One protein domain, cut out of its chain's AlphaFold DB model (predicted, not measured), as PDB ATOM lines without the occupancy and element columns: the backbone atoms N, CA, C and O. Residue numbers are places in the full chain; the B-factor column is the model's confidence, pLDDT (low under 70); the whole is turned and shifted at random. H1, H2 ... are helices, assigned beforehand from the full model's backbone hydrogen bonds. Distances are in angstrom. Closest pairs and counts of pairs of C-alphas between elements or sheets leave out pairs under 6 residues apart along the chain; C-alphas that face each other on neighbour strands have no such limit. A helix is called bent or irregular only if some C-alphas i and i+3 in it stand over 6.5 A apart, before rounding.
ATOM      1  N   PHE A 230     -75.807 -44.752 -31.372       68.38
ATOM      2  CA  PHE A 230     -75.870 -44.466 -32.803       68.38
ATOM      3  C   PHE A 230     -75.031 -43.242 -33.201       68.38
ATOM      4  O   PHE A 230     -74.342 -43.261 -34.220       68.38
ATOM      5  N   ALA A 231     -75.036 -42.185 -32.380       74.00
ATOM      6  CA  ALA A 231     -74.246 -40.984 -32.642       74.00
ATOM      7  C   ALA A 231     -72.743 -41.278 -32.718       74.00
ATOM      8  O   ALA A 231     -72.068 -40.828 -33.642       74.00
ATOM      9  N   ILE A 232     -72.213 -42.034 -31.752       78.12
ATOM     10  CA  ILE A 232     -70.773 -42.298 -31.662       78.12
ATOM     11  C   ILE A 232     -70.342 -43.359 -32.675       78.12
ATOM     12  O   ILE A 232     -69.276 -43.217 -33.273       78.12
ATOM     13  N   GLU A 233     -71.163 -44.385 -32.908       78.38
ATOM     14  CA  GLU A 233     -70.924 -45.380 -33.960       78.38
ATOM     15  C   GLU A 233     -70.838 -44.711 -35.335       78.38
ATOM     16  O   GLU A 233     -69.871 -44.937 -36.062       78.38
ATOM     17  N   GLN A 234     -71.747 -43.776 -35.638       80.88
ATOM     18  CA  GLN A 234     -71.685 -42.996 -36.872       80.88
ATOM     19  C   GLN A 234     -70.369 -42.208 -36.988       80.88
ATOM     20  O   GLN A 234     -69.754 -42.208 -38.055       80.88
ATOM     21  N   LYS A 235     -69.889 -41.572 -35.907       84.12
ATOM     22  CA  LYS A 235     -68.591 -40.867 -35.931       84.12
ATOM     23  C   LYS A 235     -67.423 -41.830 -36.159       84.12
ATOM     24  O   LYS A 235     -66.517 -41.524 -36.933       84.12
ATOM     25  N   ALA A 236     -67.440 -43.000 -35.519       82.31
ATOM     26  CA  ALA A 236     -66.405 -44.018 -35.699       82.31
ATOM     27  C   ALA A 236     -66.357 -44.526 -37.152       82.31
ATOM     28  O   ALA A 236     -65.278 -44.597 -37.749       82.31
ATOM     29  N   ASP A 237     -67.517 -44.792 -37.755       82.81
ATOM     30  CA  ASP A 237     -67.623 -45.196 -39.158       82.81
ATOM     31  C   ASP A 237     -67.189 -44.085 -40.120       82.81
ATOM     32  O   ASP A 237     -66.490 -44.347 -41.107       82.81
ATOM     33  N   MET A 238     -67.520 -42.828 -39.816       84.62
ATOM     34  CA  MET A 238     -67.029 -41.679 -40.575       84.62
ATOM     35  C   MET A 238     -65.504 -41.591 -40.522       84.62
ATOM     36  O   MET A 238     -64.872 -41.491 -41.574       84.62
ATOM     37  N   LEU A 239     -64.891 -41.720 -39.343       85.25
ATOM     38  CA  LEU A 239     -63.432 -41.704 -39.205       85.25
ATOM     39  C   LEU A 239     -62.775 -42.820 -40.019       85.25
ATOM     40  O   LEU A 239     -61.802 -42.592 -40.737       85.25
ATOM     41  N   LYS A 240     -63.351 -44.022 -39.963       85.44
ATOM     42  CA  LYS A 240     -62.915 -45.171 -40.759       85.44
ATOM     43  C   LYS A 240     -62.986 -44.886 -42.257       85.44
ATOM     44  O   LYS A 240     -62.066 -45.255 -42.989       85.44
ATOM     45  N   SER A 241     -64.051 -44.232 -42.722       85.94
ATOM     46  CA  SER A 241     -64.196 -43.848 -44.129       85.94
ATOM     47  C   SER A 241     -63.142 -42.821 -44.562       85.94
ATOM     48  O   SER A 241     -62.512 -43.015 -45.602       85.94
ATOM     49  N   ILE A 242     -62.867 -41.816 -43.720       85.75
ATOM     50  CA  ILE A 242     -61.861 -40.771 -43.962       85.75
ATOM     51  C   ILE A 242     -60.458 -41.387 -44.031       85.75
ATOM     52  O   ILE A 242     -59.714 -41.152 -44.982       85.75
ATOM     53  N   ILE A 243     -60.100 -42.242 -43.069       84.12
ATOM     54  CA  ILE A 243     -58.796 -42.921 -43.060       84.12
ATOM     55  C   ILE A 243     -58.632 -43.778 -44.321       84.12
ATOM     56  O   ILE A 243     -57.590 -43.737 -44.973       84.12
ATOM     57  N   ARG A 244     -59.668 -44.530 -44.716       84.38
ATOM     58  CA  ARG A 244     -59.627 -45.358 -45.932       84.38
ATOM     59  C   ARG A 244     -59.475 -44.527 -47.204       84.38
ATOM     60  O   ARG A 244     -58.714 -44.932 -48.087       84.38
ATOM     61  N   SER A 245     -60.165 -43.391 -47.319       85.81
ATOM     62  CA  SER A 245     -60.029 -42.526 -48.493       85.81
ATOM     63  C   SER A 245     -58.627 -41.933 -48.598       85.81
ATOM     64  O   SER A 245     -58.043 -41.957 -49.681       85.81
ATOM     65  N   GLU A 246     -58.047 -41.480 -47.483       84.31
ATOM     66  CA  GLU A 246     -56.687 -40.930 -47.472       84.31
ATOM     67  C   GLU A 246     -55.625 -41.999 -47.756       84.31
ATOM     68  O   GLU A 246     -54.732 -41.782 -48.574       84.31
ATOM     69  N   LEU A 247     -55.768 -43.207 -47.200       82.81
ATOM     70  CA  LEU A 247     -54.882 -44.329 -47.523       82.81
ATOM     71  C   LEU A 247     -54.968 -44.743 -48.999       82.81
ATOM     72  O   LEU A 247     -53.965 -45.141 -49.591       82.81
ATOM     73  N   THR A 248     -56.141 -44.616 -49.621       85.00
ATOM     74  CA  THR A 248     -56.307 -44.888 -51.056       85.00
ATOM     75  C   THR A 248     -55.558 -43.856 -51.904       85.00
ATOM     76  O   THR A 248     -54.855 -44.229 -52.845       85.00
ATOM     77  N   LYS A 249     -55.642 -42.564 -51.547       83.88
ATOM     78  CA  LYS A 249     -54.863 -41.493 -52.199       83.88
ATOM     79  C   LYS A 249     -53.360 -41.715 -52.023       83.88
ATOM     80  O   LYS A 249     -52.610 -41.619 -52.993       83.88
ATOM     81  N   TYR A 250     -52.934 -42.074 -50.813       83.94
ATOM     82  CA  TYR A 250     -51.551 -42.427 -50.504       83.94
ATOM     83  C   TYR A 250     -51.051 -43.601 -51.359       83.94
ATOM     84  O   TYR A 250     -49.987 -43.510 -51.971       83.94
ATOM     85  N   ALA A 251     -51.827 -44.685 -51.466       82.81
ATOM     86  CA  ALA A 251     -51.462 -45.856 -52.262       82.81
ATOM     87  C   ALA A 251     -51.336 -45.521 -53.759       82.81
ATOM     88  O   ALA A 251     -50.368 -45.928 -54.406       82.81
ATOM     89  N   ALA A 252     -52.265 -44.723 -54.299       84.81
ATOM     90  CA  ALA A 252     -52.210 -44.251 -55.683       84.81
ATOM     91  C   ALA A 252     -50.969 -43.376 -55.942       84.81
ATOM     92  O   ALA A 252     -50.275 -43.557 -56.948       84.81
ATOM     93  N   LEU A 253     -50.649 -42.468 -55.012       84.31
ATOM     94  CA  LEU A 253     -49.441 -41.649 -55.076       84.31
ATOM     95  C   LEU A 253     -48.181 -42.522 -55.024       84.31
ATOM     96  O   LEU A 253     -47.294 -42.339 -55.859       84.31
ATOM     97  N   SER A 254     -48.123 -43.506 -54.120       83.56
ATOM     98  CA  SER A 254     -46.997 -44.442 -54.033       83.56
ATOM     99  C   SER A 254     -46.771 -45.155 -55.357       83.56
ATOM    100  O   SER A 254     -45.677 -45.079 -55.904       83.56
ATOM    101  N   GLN A 255     -47.818 -45.746 -55.935       82.94
ATOM    102  CA  GLN A 255     -47.720 -46.469 -57.202       82.94
ATOM    103  C   GLN A 255     -47.230 -45.572 -58.353       82.94
ATOM    104  O   GLN A 255     -46.464 -46.015 -59.212       82.94
ATOM    105  N   SER A 256     -47.645 -44.301 -58.371       84.94
ATOM    106  CA  SER A 256     -47.210 -43.331 -59.382       84.94
ATOM    107  C   SER A 256     -45.716 -43.001 -59.273       84.94
ATOM    108  O   SER A 256     -45.011 -42.949 -60.290       84.94
ATOM    109  N   LEU A 257     -45.225 -42.836 -58.040       82.00
ATOM    110  CA  LEU A 257     -43.825 -42.560 -57.749       82.00
ATOM    111  C   LEU A 257     -42.986 -43.802 -58.039       82.00
ATOM    112  O   LEU A 257     -42.007 -43.694 -58.772       82.00
ATOM    113  N   ASP A 258     -43.407 -44.979 -57.591       81.62
ATOM    114  CA  ASP A 258     -42.665 -46.227 -57.779       81.62
ATOM    115  C   ASP A 258     -42.514 -46.571 -59.277       81.62
ATOM    116  O   ASP A 258     -41.447 -46.987 -59.725       81.62
ATOM    117  N   ARG A 259     -43.529 -46.280 -60.111       84.12
ATOM    118  CA  ARG A 259     -43.457 -46.449 -61.578       84.12
ATOM    119  C   ARG A 259     -42.400 -45.560 -62.243       84.12
ATOM    120  O   ARG A 259     -41.821 -45.936 -63.260       84.12
ATOM    121  N   THR A 260     -42.190 -44.361 -61.713       85.75
ATOM    122  CA  THR A 260     -41.268 -43.357 -62.268       85.75
ATOM    123  C   THR A 260     -39.909 -43.348 -61.555       85.75
ATOM    124  O   THR A 260     -39.004 -42.617 -61.963       85.75
ATOM    125  N   PHE A 261     -39.737 -44.207 -60.546       82.00
ATOM    126  CA  PHE A 261     -38.545 -44.304 -59.711       82.00
ATOM    127  C   PHE A 261     -37.261 -44.586 -60.510       82.00
ATOM    128  O   PHE A 261     -36.331 -43.787 -60.392       82.00
ATOM    129  N   PRO A 262     -37.188 -45.594 -61.411       79.94
ATOM    130  CA  PRO A 262     -35.947 -45.871 -62.142       79.94
ATOM    131  C   PRO A 262     -35.474 -44.682 -62.987       79.94
ATOM    132  O   PRO A 262     -34.286 -44.376 -63.033       79.94
ATOM    133  N   GLN A 263     -36.409 -43.964 -63.621       80.69
ATOM    134  CA  GLN A 263     -36.092 -42.784 -64.431       80.69
ATOM    135  C   GLN A 263     -35.583 -41.619 -63.572       80.69
ATOM    136  O   GLN A 263     -34.643 -40.936 -63.976       80.69
ATOM    137  N   ARG A 264     -36.172 -41.400 -62.386       79.50
ATOM    138  CA  ARG A 264     -35.722 -40.357 -61.452       79.50
ATOM    139  C   ARG A 264     -34.335 -40.640 -60.888       79.50
ATOM    140  O   ARG A 264     -33.524 -39.721 -60.847       79.50
ATOM    141  N   VAL A 265     -34.047 -41.887 -60.517       79.56
ATOM    142  CA  VAL A 265     -32.728 -42.296 -60.004       79.56
ATOM    143  C   VAL A 265     -31.645 -42.066 -61.055       79.56
ATOM    144  O   VAL A 265     -30.652 -41.403 -60.769       79.56
ATOM    145  N   ILE A 266     -31.865 -42.535 -62.291       78.38
ATOM    146  CA  ILE A 266     -30.911 -42.342 -63.394       78.38
ATOM    147  C   ILE A 266     -30.675 -40.849 -63.644       78.38
ATOM    148  O   ILE A 266     -29.536 -40.414 -63.786       78.38
ATOM    149  N   ARG A 267     -31.740 -40.041 -63.655       77.88
ATOM    150  CA  ARG A 267     -31.636 -38.592 -63.851       77.88
ATOM    151  C   ARG A 267     -30.869 -37.901 -62.719       77.88
ATOM    152  O   ARG A 267     -30.024 -37.060 -62.999       77.88
ATOM    153  N   SER A 268     -31.138 -38.264 -61.466       72.56
ATOM    154  CA  SER A 268     -30.454 -37.693 -60.300       72.56
ATOM    155  C   SER A 268     -28.965 -38.043 -60.273       72.56
ATOM    156  O   SER A 268     -28.154 -37.193 -59.923       72.56
ATOM    157  N   ALA A 269     -28.605 -39.262 -60.691       69.94
ATOM    158  CA  ALA A 269     -27.213 -39.690 -60.811       69.94
ATOM    159  C   ALA A 269     -26.458 -38.923 -61.914       69.94
ATOM    160  O   ALA A 269     -25.272 -38.651 -61.774       69.94
ATOM    161  N   ILE A 270     -27.141 -38.532 -62.997       69.00
ATOM    162  CA  ILE A 270     -26.547 -37.728 -64.080       69.00
ATOM    163  C   ILE A 270     -26.390 -36.255 -63.667       69.00
ATOM    164  O   ILE A 270     -25.393 -35.621 -64.006       69.00
ATOM    165  N   GLU A 271     -27.359 -35.694 -62.939       68.25
ATOM    166  CA  GLU A 271     -27.379 -34.270 -62.566       68.25
ATOM    167  C   GLU A 271     -26.395 -33.893 -61.429       68.25
ATOM    168  O   GLU A 271     -26.309 -32.709 -61.115       68.25
ATOM    169  N   HIS A 272     -25.654 -34.846 -60.830       60.47
ATOM    170  CA  HIS A 272     -24.704 -34.634 -59.711       60.47
ATOM    171  C   HIS A 272     -25.263 -33.697 -58.622       60.47
ATOM    172  O   HIS A 272     -24.580 -32.802 -58.117       60.47
ATOM    173  N   ARG A 273     -26.554 -33.840 -58.287       55.38
ATOM    174  CA  ARG A 273     -27.157 -33.007 -57.243       55.38
ATOM    175  C   ARG A 273     -26.543 -33.390 -55.907       55.38
ATOM    176  O   ARG A 273     -26.794 -34.484 -55.410       55.38
ATOM    177  N   ALA A 274     -25.794 -32.460 -55.319       50.56
ATOM    178  CA  ALA A 274     -25.419 -32.520 -53.918       50.56
ATOM    179  C   ALA A 274     -26.699 -32.630 -53.083       50.56
ATOM    180  O   ALA A 274     -27.506 -31.698 -53.022       50.56
ATOM    181  N   THR A 275     -26.922 -33.797 -52.499       54.78
ATOM    182  CA  THR A 275     -27.989 -34.002 -51.531       54.78
ATOM    183  C   THR A 275     -27.560 -33.405 -50.189       54.78
ATOM    184  O   THR A 275     -26.376 -33.483 -49.848       54.78
ATOM    185  N   PRO A 276     -28.495 -32.839 -49.405       58.72
ATOM    186  CA  PRO A 276     -28.300 -32.620 -47.970       58.72
ATOM    187  C   PRO A 276     -27.831 -33.910 -47.283       58.72
ATOM    188  O   PRO A 276     -27.912 -34.982 -47.885       58.72
ATOM    189  N   ASP A 277     -27.356 -33.819 -46.040       70.69
ATOM    190  CA  ASP A 277     -26.933 -34.978 -45.245       70.69
ATOM    191  C   ASP A 277     -28.028 -36.066 -45.236       70.69
ATOM    192  O   ASP A 277     -29.034 -35.978 -44.531       70.69
ATOM    193  N   ILE A 278     -27.867 -37.079 -46.097       71.75
ATOM    194  CA  ILE A 278     -28.881 -38.110 -46.357       71.75
ATOM    195  C   ILE A 278     -29.174 -38.882 -45.070       71.75
ATOM    196  O   ILE A 278     -30.307 -39.319 -44.863       71.75
ATOM    197  N   ALA A 279     -28.171 -39.036 -44.201       70.88
ATOM    198  CA  ALA A 279     -28.334 -39.695 -42.916       70.88
ATOM    199  C   ALA A 279     -29.324 -38.930 -42.026       70.88
ATOM    200  O   ALA A 279     -30.251 -39.539 -41.490       70.88
ATOM    201  N   GLU A 280     -29.188 -37.604 -41.945       75.75
ATOM    202  CA  GLU A 280     -30.102 -36.744 -41.189       75.75
ATOM    203  C   GLU A 280     -31.524 -36.793 -41.775       75.75
ATOM    204  O   GLU A 280     -32.509 -36.927 -41.046       75.75
ATOM    205  N   GLU A 281     -31.664 -36.769 -43.106       75.44
ATOM    206  CA  GLU A 281     -32.988 -36.837 -43.734       75.44
ATOM    207  C   GLU A 281     -33.680 -38.202 -43.566       75.44
ATOM    208  O   GLU A 281     -34.907 -38.259 -43.425       75.44
ATOM    209  N   LEU A 282     -32.917 -39.299 -43.570       72.88
ATOM    210  CA  LEU A 282     -33.427 -40.644 -43.297       72.88
ATOM    211  C   LEU A 282     -33.864 -40.792 -41.837       72.88
ATOM    212  O   LEU A 282     -34.912 -41.385 -41.575       72.88
ATOM    213  N   GLU A 283     -33.109 -40.222 -40.896       77.69
ATOM    214  CA  GLU A 283     -33.493 -40.197 -39.485       77.69
ATOM    215  C   GLU A 283     -34.787 -39.392 -39.288       77.69
ATOM    216  O   GLU A 283     -35.739 -39.875 -38.667       77.69
ATOM    217  N   LEU A 284     -34.895 -38.211 -39.908       80.00
ATOM    218  CA  LEU A 284     -36.124 -37.412 -39.901       80.00
ATOM    219  C   LEU A 284     -37.318 -38.187 -40.474       80.00
ATOM    220  O   LEU A 284     -38.405 -38.158 -39.889       80.00
ATOM    221  N   LEU A 285     -37.131 -38.920 -41.573       78.00
ATOM    222  CA  LEU A 285     -38.173 -39.777 -42.138       78.00
ATOM    223  C   LEU A 285     -38.604 -40.887 -41.181       78.00
ATOM    224  O   LEU A 285     -39.803 -41.125 -41.039       78.00
ATOM    225  N   ASP A 286     -37.664 -41.541 -40.503       77.00
ATOM    226  CA  ASP A 286     -37.984 -42.581 -39.526       77.00
ATOM    227  C   ASP A 286     -38.765 -42.002 -38.332       77.00
ATOM    228  O   ASP A 286     -39.768 -42.573 -37.896       77.00
ATOM    229  N   THR A 287     -38.405 -40.803 -37.852       81.25
ATOM    230  CA  THR A 287     -39.185 -40.124 -36.798       81.25
ATOM    231  C   THR A 287     -40.597 -39.744 -37.252       81.25
ATOM    232  O   THR A 287     -41.542 -39.840 -36.465       81.25
ATOM    233  N   LEU A 288     -40.778 -39.311 -38.504       78.31
ATOM    234  CA  LEU A 288     -42.094 -38.996 -39.071       78.31
ATOM    235  C   LEU A 288     -42.948 -40.257 -39.231       78.31
ATOM    236  O   LEU A 288     -44.110 -40.270 -38.828       78.31
ATOM    237  N   ARG A 289     -42.355 -41.344 -39.731       77.75
ATOM    238  CA  ARG A 289     -43.011 -42.653 -39.841       77.75
ATOM    239  C   ARG A 289     -43.490 -43.147 -38.480       77.75
ATOM    240  O   ARG A 289     -44.667 -43.471 -38.336       77.75
ATOM    241  N   LYS A 290     -42.627 -43.112 -37.457       81.12
ATOM    242  CA  LYS A 290     -42.990 -43.479 -36.075       81.12
ATOM    243  C   LYS A 290     -44.147 -42.642 -35.531       81.12
ATOM    244  O   LYS A 290     -45.018 -43.180 -34.853       81.12
ATOM    245  N   ARG A 291     -44.190 -41.345 -35.851       81.00
ATOM    246  CA  ARG A 291     -45.306 -40.462 -35.476       81.00
ATOM    247  C   ARG A 291     -46.619 -40.867 -36.142       81.00
ATOM    248  O   ARG A 291     -47.652 -40.883 -35.488       81.00
ATOM    249  N   TYR A 292     -46.603 -41.225 -37.420       80.00
ATOM    250  CA  TYR A 292     -47.832 -41.612 -38.124       80.00
ATOM    251  C   TYR A 292     -48.317 -43.006 -37.697       80.00
ATOM    252  O   TYR A 292     -49.522 -43.255 -37.645       80.00
ATOM    253  N   MET A 293     -47.386 -43.888 -37.317       77.94
ATOM    254  CA  MET A 293     -47.695 -45.177 -36.692       77.94
ATOM    255  C   MET A 293     -48.319 -45.009 -35.302       77.94
ATOM    256  O   MET A 293     -49.282 -45.698 -34.987       77.94
ATOM    257  N   SER A 294     -47.831 -44.079 -34.469       76.56
ATOM    258  CA  SER A 294     -48.355 -43.896 -33.100       76.56
ATOM    259  C   SER A 294     -49.792 -43.361 -33.051       76.56
ATOM    260  O   SER A 294     -50.502 -43.534 -32.054       76.56
ATOM    261  N   VAL A 295     -50.226 -42.721 -34.136       76.44
ATOM    262  CA  VAL A 295     -51.595 -42.230 -34.335       76.44
ATOM    263  C   VAL A 295     -52.482 -43.277 -35.034       76.44
ATOM    264  O   VAL A 295     -53.699 -43.121 -35.070       76.44
ATOM    265  N   GLY A 296     -51.897 -44.382 -35.515       73.38
ATOM    266  CA  GLY A 296     -52.618 -45.528 -36.079       73.38
ATOM    267  C   GLY A 296     -53.038 -45.375 -37.546       73.38
ATOM    268  O   GLY A 296     -53.911 -46.098 -38.024       73.38
ATOM    269  N   ILE A 297     -52.406 -44.445 -38.271       73.31
ATOM    270  CA  ILE A 297     -52.635 -44.222 -39.708       73.31
ATOM    271  C   ILE A 297     -51.850 -45.242 -40.547       73.31
ATOM    272  O   ILE A 297     -52.365 -45.751 -41.541       73.31
ATOM    273  N   LEU A 298     -50.613 -45.556 -40.138       71.69
ATOM    274  CA  LEU A 298     -49.731 -46.528 -40.796       71.69
ATOM    275  C   LEU A 298     -49.564 -47.789 -39.935       71.69
ATOM    276  O   LEU A 298     -49.397 -47.694 -38.720       71.69
ATOM    277  N   GLU A 299     -49.563 -48.964 -40.569       63.09
ATOM    278  CA  GLU A 299     -49.309 -50.253 -39.911       63.09
ATOM    279  C   GLU A 299     -47.851 -50.702 -40.059       63.09
ATOM    280  O   GLU A 299     -47.185 -50.411 -41.052       63.09
ATOM    281  N   SER A 300     -47.368 -51.467 -39.077       51.94
ATOM    282  CA  SER A 300     -45.974 -51.912 -38.954       51.94
ATOM    283  C   SER A 300     -45.491 -52.875 -40.045       51.94
ATOM    284  O   SER A 300     -44.294 -53.122 -40.143       51.94
ATOM    285  N   GLU A 301     -46.386 -53.463 -40.843       47.00
ATOM    286  CA  GLU A 301     -46.041 -54.599 -41.711       47.00
ATOM    287  C   GLU A 301     -45.450 -54.218 -43.079       47.00
ATOM    288  O   GLU A 301     -44.944 -55.102 -43.763       47.00
ATOM    289  N   HIS A 302     -45.516 -52.953 -43.517       44.72
ATOM    290  CA  HIS A 302     -45.162 -52.582 -44.904       44.72
ATOM    291  C   HIS A 302     -43.916 -51.692 -45.048       44.72
ATOM    292  O   HIS A 302     -43.495 -51.424 -46.169       44.72
ATOM    293  N   ASP A 303     -43.282 -51.285 -43.948       46.97
ATOM    294  CA  ASP A 303     -42.104 -50.414 -43.971       46.97
ATOM    295  C   ASP A 303     -41.057 -50.927 -42.980       46.97
ATOM    296  O   ASP A 303     -40.924 -50.437 -41.857       46.97
ATOM    297  N   VAL A 304     -40.290 -51.937 -43.396       46.72
ATOM    298  CA  VAL A 304     -39.042 -52.268 -42.704       46.72
ATOM    299  C   VAL A 304     -38.172 -51.007 -42.770       46.72
ATOM    300  O   VAL A 304     -37.945 -50.508 -43.878       46.72
ATOM    301  N   PRO A 305     -37.706 -50.446 -41.638       48.28
ATOM    302  CA  PRO A 305     -36.757 -49.348 -41.687       48.28
ATOM    303  C   PRO A 305     -35.576 -49.814 -42.531       48.28
ATOM    304  O   PRO A 305     -35.028 -50.896 -42.298       48.28
ATOM    305  N   VAL A 306     -35.211 -49.025 -43.543       49.53
ATOM    306  CA  VAL A 306     -33.958 -49.232 -44.266       49.53
ATOM    307  C   VAL A 306     -32.855 -48.937 -43.254       49.53
ATOM    308  O   VAL A 306     -32.381 -47.812 -43.139       49.53
ATOM    309  N   ASN A 307     -32.499 -49.935 -42.445       46.41
ATOM    310  CA  ASN A 307     -31.282 -49.891 -41.660       46.41
ATOM    311  C   ASN A 307     -30.159 -49.790 -42.682       46.41
ATOM    312  O   ASN A 307     -29.977 -50.710 -43.485       46.41
ATOM    313  N   ASP A 314     -18.906 -43.879 -50.332       53.81
ATOM    314  CA  ASP A 314     -18.399 -42.786 -51.186       53.81
ATOM    315  C   ASP A 314     -18.867 -42.967 -52.647       53.81
ATOM    316  O   ASP A 314     -18.132 -42.701 -53.596       53.81
ATOM    317  N   ASP A 315     -20.079 -43.491 -52.849       64.12
ATOM    318  CA  ASP A 315     -20.603 -43.821 -54.169       64.12
ATOM    319  C   ASP A 315     -21.739 -42.854 -54.510       64.12
ATOM    320  O   ASP A 315     -22.847 -42.912 -53.967       64.12
ATOM    321  N   GLU A 316     -21.446 -41.927 -55.416       65.38
ATOM    322  CA  GLU A 316     -22.342 -40.850 -55.849       65.38
ATOM    323  C   GLU A 316     -23.682 -41.395 -56.386       65.38
ATOM    324  O   GLU A 316     -24.740 -40.788 -56.208       65.38
ATOM    325  N   ALA A 317     -23.664 -42.614 -56.936       64.69
ATOM    326  CA  ALA A 317     -24.852 -43.337 -57.379       64.69
ATOM    327  C   ALA A 317     -25.766 -43.792 -56.223       64.69
ATOM    328  O   ALA A 317     -26.992 -43.765 -56.363       64.69
ATOM    329  N   ILE A 318     -25.199 -44.198 -55.081       69.94
ATOM    330  CA  ILE A 318     -25.965 -44.622 -53.898       69.94
ATOM    331  C   ILE A 318     -26.594 -43.402 -53.224       69.94
ATOM    332  O   ILE A 318     -27.767 -43.445 -52.857       69.94
ATOM    333  N   ASN A 319     -25.863 -42.288 -53.150       71.38
ATOM    334  CA  ASN A 319     -26.404 -41.032 -52.632       71.38
ATOM    335  C   ASN A 319     -27.544 -40.498 -53.512       71.38
ATOM    336  O   ASN A 319     -28.590 -40.108 -52.997       71.38
ATOM    337  N   ALA A 320     -27.412 -40.576 -54.840       70.69
ATOM    338  CA  ALA A 320     -28.495 -40.217 -55.755       70.69
ATOM    339  C   ALA A 320     -29.737 -41.116 -55.587       70.69
ATOM    340  O   ALA A 320     -30.867 -40.626 -55.614       70.69
ATOM    341  N   LEU A 321     -29.548 -42.425 -55.381       76.56
ATOM    342  CA  LEU A 321     -30.636 -43.368 -55.115       76.56
ATOM    343  C   LEU A 321     -31.361 -43.046 -53.801       76.56
ATOM    344  O   LEU A 321     -32.591 -42.957 -53.779       76.56
ATOM    345  N   LEU A 322     -30.604 -42.867 -52.717       72.69
ATOM    346  CA  LEU A 322     -31.148 -42.560 -51.397       72.69
ATOM    347  C   LEU A 322     -31.835 -41.191 -51.379       72.69
ATOM    348  O   LEU A 322     -32.912 -41.074 -50.803       72.69
ATOM    349  N   GLY A 323     -31.295 -40.188 -52.075       76.06
ATOM    350  CA  GLY A 323     -31.930 -38.878 -52.218       76.06
ATOM    351  C   GLY A 323     -33.312 -38.959 -52.873       76.06
ATOM    352  O   GLY A 323     -34.282 -38.413 -52.345       76.06
ATOM    353  N   VAL A 324     -33.443 -39.708 -53.975       78.75
ATOM    354  CA  VAL A 324     -34.745 -39.923 -54.637       78.75
ATOM    355  C   VAL A 324     -35.707 -40.693 -53.730       78.75
ATOM    356  O   VAL A 324     -36.878 -40.329 -53.628       78.75
ATOM    357  N   TYR A 325     -35.221 -41.720 -53.028       80.06
ATOM    358  CA  TYR A 325     -36.026 -42.459 -52.053       80.06
ATOM    359  C   TYR A 325     -36.551 -41.551 -50.934       80.06
ATOM    360  O   TYR A 325     -37.731 -41.623 -50.578       80.06
ATOM    361  N   VAL A 326     -35.695 -40.687 -50.388       77.81
ATOM    362  CA  VAL A 326     -36.061 -39.752 -49.324       77.81
ATOM    363  C   VAL A 326     -37.102 -38.750 -49.822       77.81
ATOM    364  O   VAL A 326     -38.126 -38.554 -49.167       77.81
ATOM    365  N   GLU A 327     -36.892 -38.160 -51.000       81.12
ATOM    366  CA  GLU A 327     -37.820 -37.194 -51.591       81.12
ATOM    367  C   GLU A 327     -39.198 -37.818 -51.863       81.12
ATOM    368  O   GLU A 327     -40.233 -37.225 -51.541       81.12
ATOM    369  N   ASP A 328     -39.226 -39.036 -52.405       82.06
ATOM    370  CA  ASP A 328     -40.467 -39.760 -52.665       82.06
ATOM    371  C   ASP A 328     -41.207 -40.076 -51.363       82.06
ATOM    372  O   ASP A 328     -42.415 -39.864 -51.276       82.06
ATOM    373  N   ASN A 329     -40.502 -40.529 -50.324       80.62
ATOM    374  CA  ASN A 329     -41.111 -40.810 -49.027       80.62
ATOM    375  C   ASN A 329     -41.619 -39.549 -48.327       80.62
ATOM    376  O   ASN A 329     -42.713 -39.577 -47.766       80.62
ATOM    377  N   LYS A 330     -40.887 -38.431 -48.409       82.81
ATOM    378  CA  LYS A 330     -41.364 -37.130 -47.914       82.81
ATOM    379  C   LYS A 330     -42.671 -36.740 -48.605       82.81
ATOM    380  O   LYS A 330     -43.626 -36.378 -47.930       82.81
ATOM    381  N   LYS A 331     -42.762 -36.886 -49.933       83.06
ATOM    382  CA  LYS A 331     -44.003 -36.621 -50.688       83.06
ATOM    383  C   LYS A 331     -45.145 -37.551 -50.279       83.06
ATOM    384  O   LYS A 331     -46.262 -37.079 -50.082       83.06
ATOM    385  N   LYS A 332     -44.867 -38.851 -50.127       81.62
ATOM    386  CA  LYS A 332     -45.850 -39.850 -49.680       81.62
ATOM    387  C   LYS A 332     -46.398 -39.506 -48.289       81.62
ATOM    388  O   LYS A 332     -47.609 -39.502 -48.105       81.62
ATOM    389  N   LEU A 333     -45.532 -39.181 -47.326       80.50
ATOM    390  CA  LEU A 333     -45.945 -38.829 -45.963       80.50
ATOM    391  C   LEU A 333     -46.649 -37.469 -45.903       80.50
ATOM    392  O   LEU A 333     -47.669 -37.356 -45.237       80.50
ATOM    393  N   ASN A 334     -46.191 -36.465 -46.651       85.12
ATOM    394  CA  ASN A 334     -46.854 -35.158 -46.694       85.12
ATOM    395  C   ASN A 334     -48.308 -35.245 -47.183       85.12
ATOM    396  O   ASN A 334     -49.131 -34.445 -46.762       85.12
ATOM    397  N   ALA A 335     -48.666 -36.229 -48.015       83.25
ATOM    398  CA  ALA A 335     -50.064 -36.445 -48.396       83.25
ATOM    399  C   ALA A 335     -50.969 -36.825 -47.205       83.25
ATOM    400  O   ALA A 335     -52.177 -36.636 -47.272       83.25
ATOM    401  N   LEU A 336     -50.392 -37.351 -46.120       83.88
ATOM    402  CA  LEU A 336     -51.099 -37.732 -44.898       83.88
ATOM    403  C   LEU A 336     -50.962 -36.688 -43.777       83.88
ATOM    404  O   LEU A 336     -51.510 -36.902 -42.697       83.88
ATOM    405  N   SER A 337     -50.251 -35.575 -43.992       85.38
ATOM    406  CA  SER A 337     -49.967 -34.614 -42.919       85.38
ATOM    407  C   SER A 337     -51.233 -33.962 -42.370       85.38
ATOM    408  O   SER A 337     -51.390 -33.871 -41.156       85.38
ATOM    409  N   GLU A 338     -52.175 -33.591 -43.239       85.81
ATOM    410  CA  GLU A 338     -53.420 -32.928 -42.833       85.81
ATOM    411  C   GLU A 338     -54.287 -33.836 -41.945       85.81
ATOM    412  O   GLU A 338     -54.771 -33.427 -40.888       85.81
ATOM    413  N   ILE A 339     -54.468 -35.100 -42.349       87.19
ATOM    414  CA  ILE A 339     -55.233 -36.064 -41.551       87.19
ATOM    415  C   ILE A 339     -54.484 -36.436 -40.267       87.19
ATOM    416  O   ILE A 339     -55.108 -36.584 -39.218       87.19
ATOM    417  N   TYR A 340     -53.152 -36.521 -40.318       87.62
ATOM    418  CA  TYR A 340     -52.318 -36.742 -39.141       87.62
ATOM    419  C   TYR A 340     -52.491 -35.637 -38.101       87.62
ATOM    420  O   TYR A 340     -52.706 -35.953 -36.933       87.62
ATOM    421  N   GLU A 341     -52.449 -34.367 -38.498       90.25
ATOM    422  CA  GLU A 341     -52.617 -33.241 -37.575       90.25
ATOM    423  C   GLU A 341     -53.996 -33.269 -36.905       90.25
ATOM    424  O   GLU A 341     -54.084 -33.159 -35.680       90.25
ATOM    425  N   LYS A 342     -55.063 -33.528 -37.677       91.12
ATOM    426  CA  LYS A 342     -56.434 -33.650 -37.147       91.12
ATOM    427  C   LYS A 342     -56.560 -34.794 -36.143       91.12
ATOM    428  O   LYS A 342     -57.095 -34.597 -35.053       91.12
ATOM    429  N   ILE A 343     -56.059 -35.984 -36.480       90.00
ATOM    430  CA  ILE A 343     -56.149 -37.155 -35.598       90.00
ATOM    431  C   ILE A 343     -55.240 -36.992 -34.374       90.00
ATOM    432  O   ILE A 343     -55.647 -37.332 -33.264       90.00
ATOM    433  N   SER A 344     -54.037 -36.442 -34.540       90.25
ATOM    434  CA  SER A 344     -53.105 -36.192 -33.439       90.25
ATOM    435  C   SER A 344     -53.689 -35.205 -32.429       90.25
ATOM    436  O   SER A 344     -53.612 -35.457 -31.227       90.25
ATOM    437  N   LEU A 345     -54.301 -34.114 -32.903       91.69
ATOM    438  CA  LEU A 345     -54.981 -33.150 -32.041       91.69
ATOM    439  C   LEU A 345     -56.211 -33.779 -31.376       91.69
ATOM    440  O   LEU A 345     -56.389 -33.668 -30.170       91.69
ATOM    441  N   PHE A 346     -57.031 -34.522 -32.123       91.88
ATOM    442  CA  PHE A 346     -58.170 -35.233 -31.538       91.88
ATOM    443  C   PHE A 346     -57.734 -36.188 -30.414       91.88
ATOM    444  O   PHE A 346     -58.313 -36.182 -29.327       91.88
ATOM    445  N   LYS A 347     -56.679 -36.978 -30.646       89.38
ATOM    446  CA  LYS A 347     -56.137 -37.925 -29.667       89.38
ATOM    447  C   LYS A 347     -55.629 -37.209 -28.415       89.38
ATOM    448  O   LYS A 347     -56.008 -37.606 -27.315       89.38
ATOM    449  N   SER A 348     -54.861 -36.126 -28.559       90.12
ATOM    450  CA  SER A 348     -54.341 -35.370 -27.409       90.12
ATOM    451  C   SER A 348     -55.459 -34.733 -26.573       90.12
ATOM    452  O   SER A 348     -55.436 -34.812 -25.341       90.12
ATOM    453  N   LEU A 349     -56.480 -34.164 -27.224       90.12
ATOM    454  CA  LEU A 349     -57.651 -33.581 -26.564       90.12
ATOM    455  C   LEU A 349     -58.413 -34.616 -25.738       90.12
ATOM    456  O   LEU A 349     -58.858 -34.333 -24.621       90.12
ATOM    457  N   MET A 350     -58.551 -35.829 -26.273       87.69
ATOM    458  CA  MET A 350     -59.252 -36.902 -25.588       87.69
ATOM    459  C   MET A 350     -58.433 -37.541 -24.468       87.69
ATOM    460  O   MET A 350     -58.962 -37.720 -23.372       87.69
ATOM    461  N   GLU A 351     -57.150 -37.833 -24.677       85.06
ATOM    462  CA  GLU A 351     -56.269 -38.410 -23.649       85.06
ATOM    463  C   GLU A 351     -56.170 -37.504 -22.412       85.06
ATOM    464  O   GLU A 351     -56.239 -37.974 -21.274       85.06
ATOM    465  N   ASN A 352     -56.151 -36.183 -22.618       84.19
ATOM    466  CA  ASN A 352     -56.180 -35.188 -21.543       84.19
ATOM    467  C   ASN A 352     -57.455 -35.228 -20.677       84.19
ATOM    468  O   ASN A 352     -57.465 -34.687 -19.565       84.19
ATOM    469  N   ARG A 353     -58.535 -35.840 -21.175       83.25
ATOM    470  CA  ARG A 353     -59.854 -35.905 -20.524       83.25
ATOM    471  C   ARG A 353     -60.167 -37.321 -20.032       83.25
ATOM    472  O   ARG A 353     -60.686 -37.492 -18.940       83.25
TER     473      ARG A 353
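What this domain is: This is residues 230 to 307 and 314 to 353 of the 477 residues of the protein "AAA_15 domain-containing protein" of Labrenzia sp. THAF187b (UniProt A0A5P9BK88). A long helix, H1, bent near its far end, makes the long axis of a rod; H3 runs back between it and H2, and H4 turns off beyond H3. The first residues of H1, 230 to 238, and the last of H4, 348 to 353, stick out free. The printed part has 118 residues with four named helices, H1 to H4 in order, and no named strand: all helix. It is loose, with a radius of gyration of the C-alphas of 17.3 A, spanning 58 by 29 by 22 A.

How they stand to each other: Begin at H1, residues 230 to 270, assigned as one helix by its hydrogen bonds but bent: C-alphas 259 and 262 are 7.6 A apart, and its arms H1a, residues 230 to 259, and H1b, residues 262 to 270, stand at a steep tilt of 55 degrees. H3, residues 316 to 334, touches H1b with residues 316 to 324 alone, closest at the C-alphas of Ala 269 and Ala 320, 5.2 A. With residues 328 to 332 alone it touches H1a, opposite ways at a shallow tilt of 25 degrees; Tyr 250 and Lys 332 have the closest C-alphas, 6.3 A. H2, residues 278 to 294, touches H3 the same way at 27 degrees, a shallow tilt, closest at the C-alphas of Leu 282 and Val 326, 6.6 A. H4, residues 337 to 353, and H3 meet only through their tight link of 2 residues. H4 is close to but not clearly touching H1a, the closest C-alphas, of Glu 246 and Ile 339, being 7.8 A apart. In H1a, H1b, H2 and H3 every O i to N i+4 pair is within hydrogen-bond range; in H4, 12 of 13 are.

Where its parts are: Find C-alpha 230 at (-75.870, -44.466, -32.803); from there H1a runs 43.4 A. H3 spans 26.8 A, H2 24.3 A and H4 24.5 A, ending at C-alpha 353, (-59.854, -35.905, -20.524).

The domain as a whole: The C-alphas of Phe 230 and Asp 314, the two farthest apart, are 60.4 A apart. Residues 308 to 313 are not printed; C-alphas 307 and 314 stand 17.5 A apart across this cut. Of the links printed whole, none is long. Look for pLDDT under 70 at residue 230 and residues 269 to 276, 299 to 307 and 314 to 318.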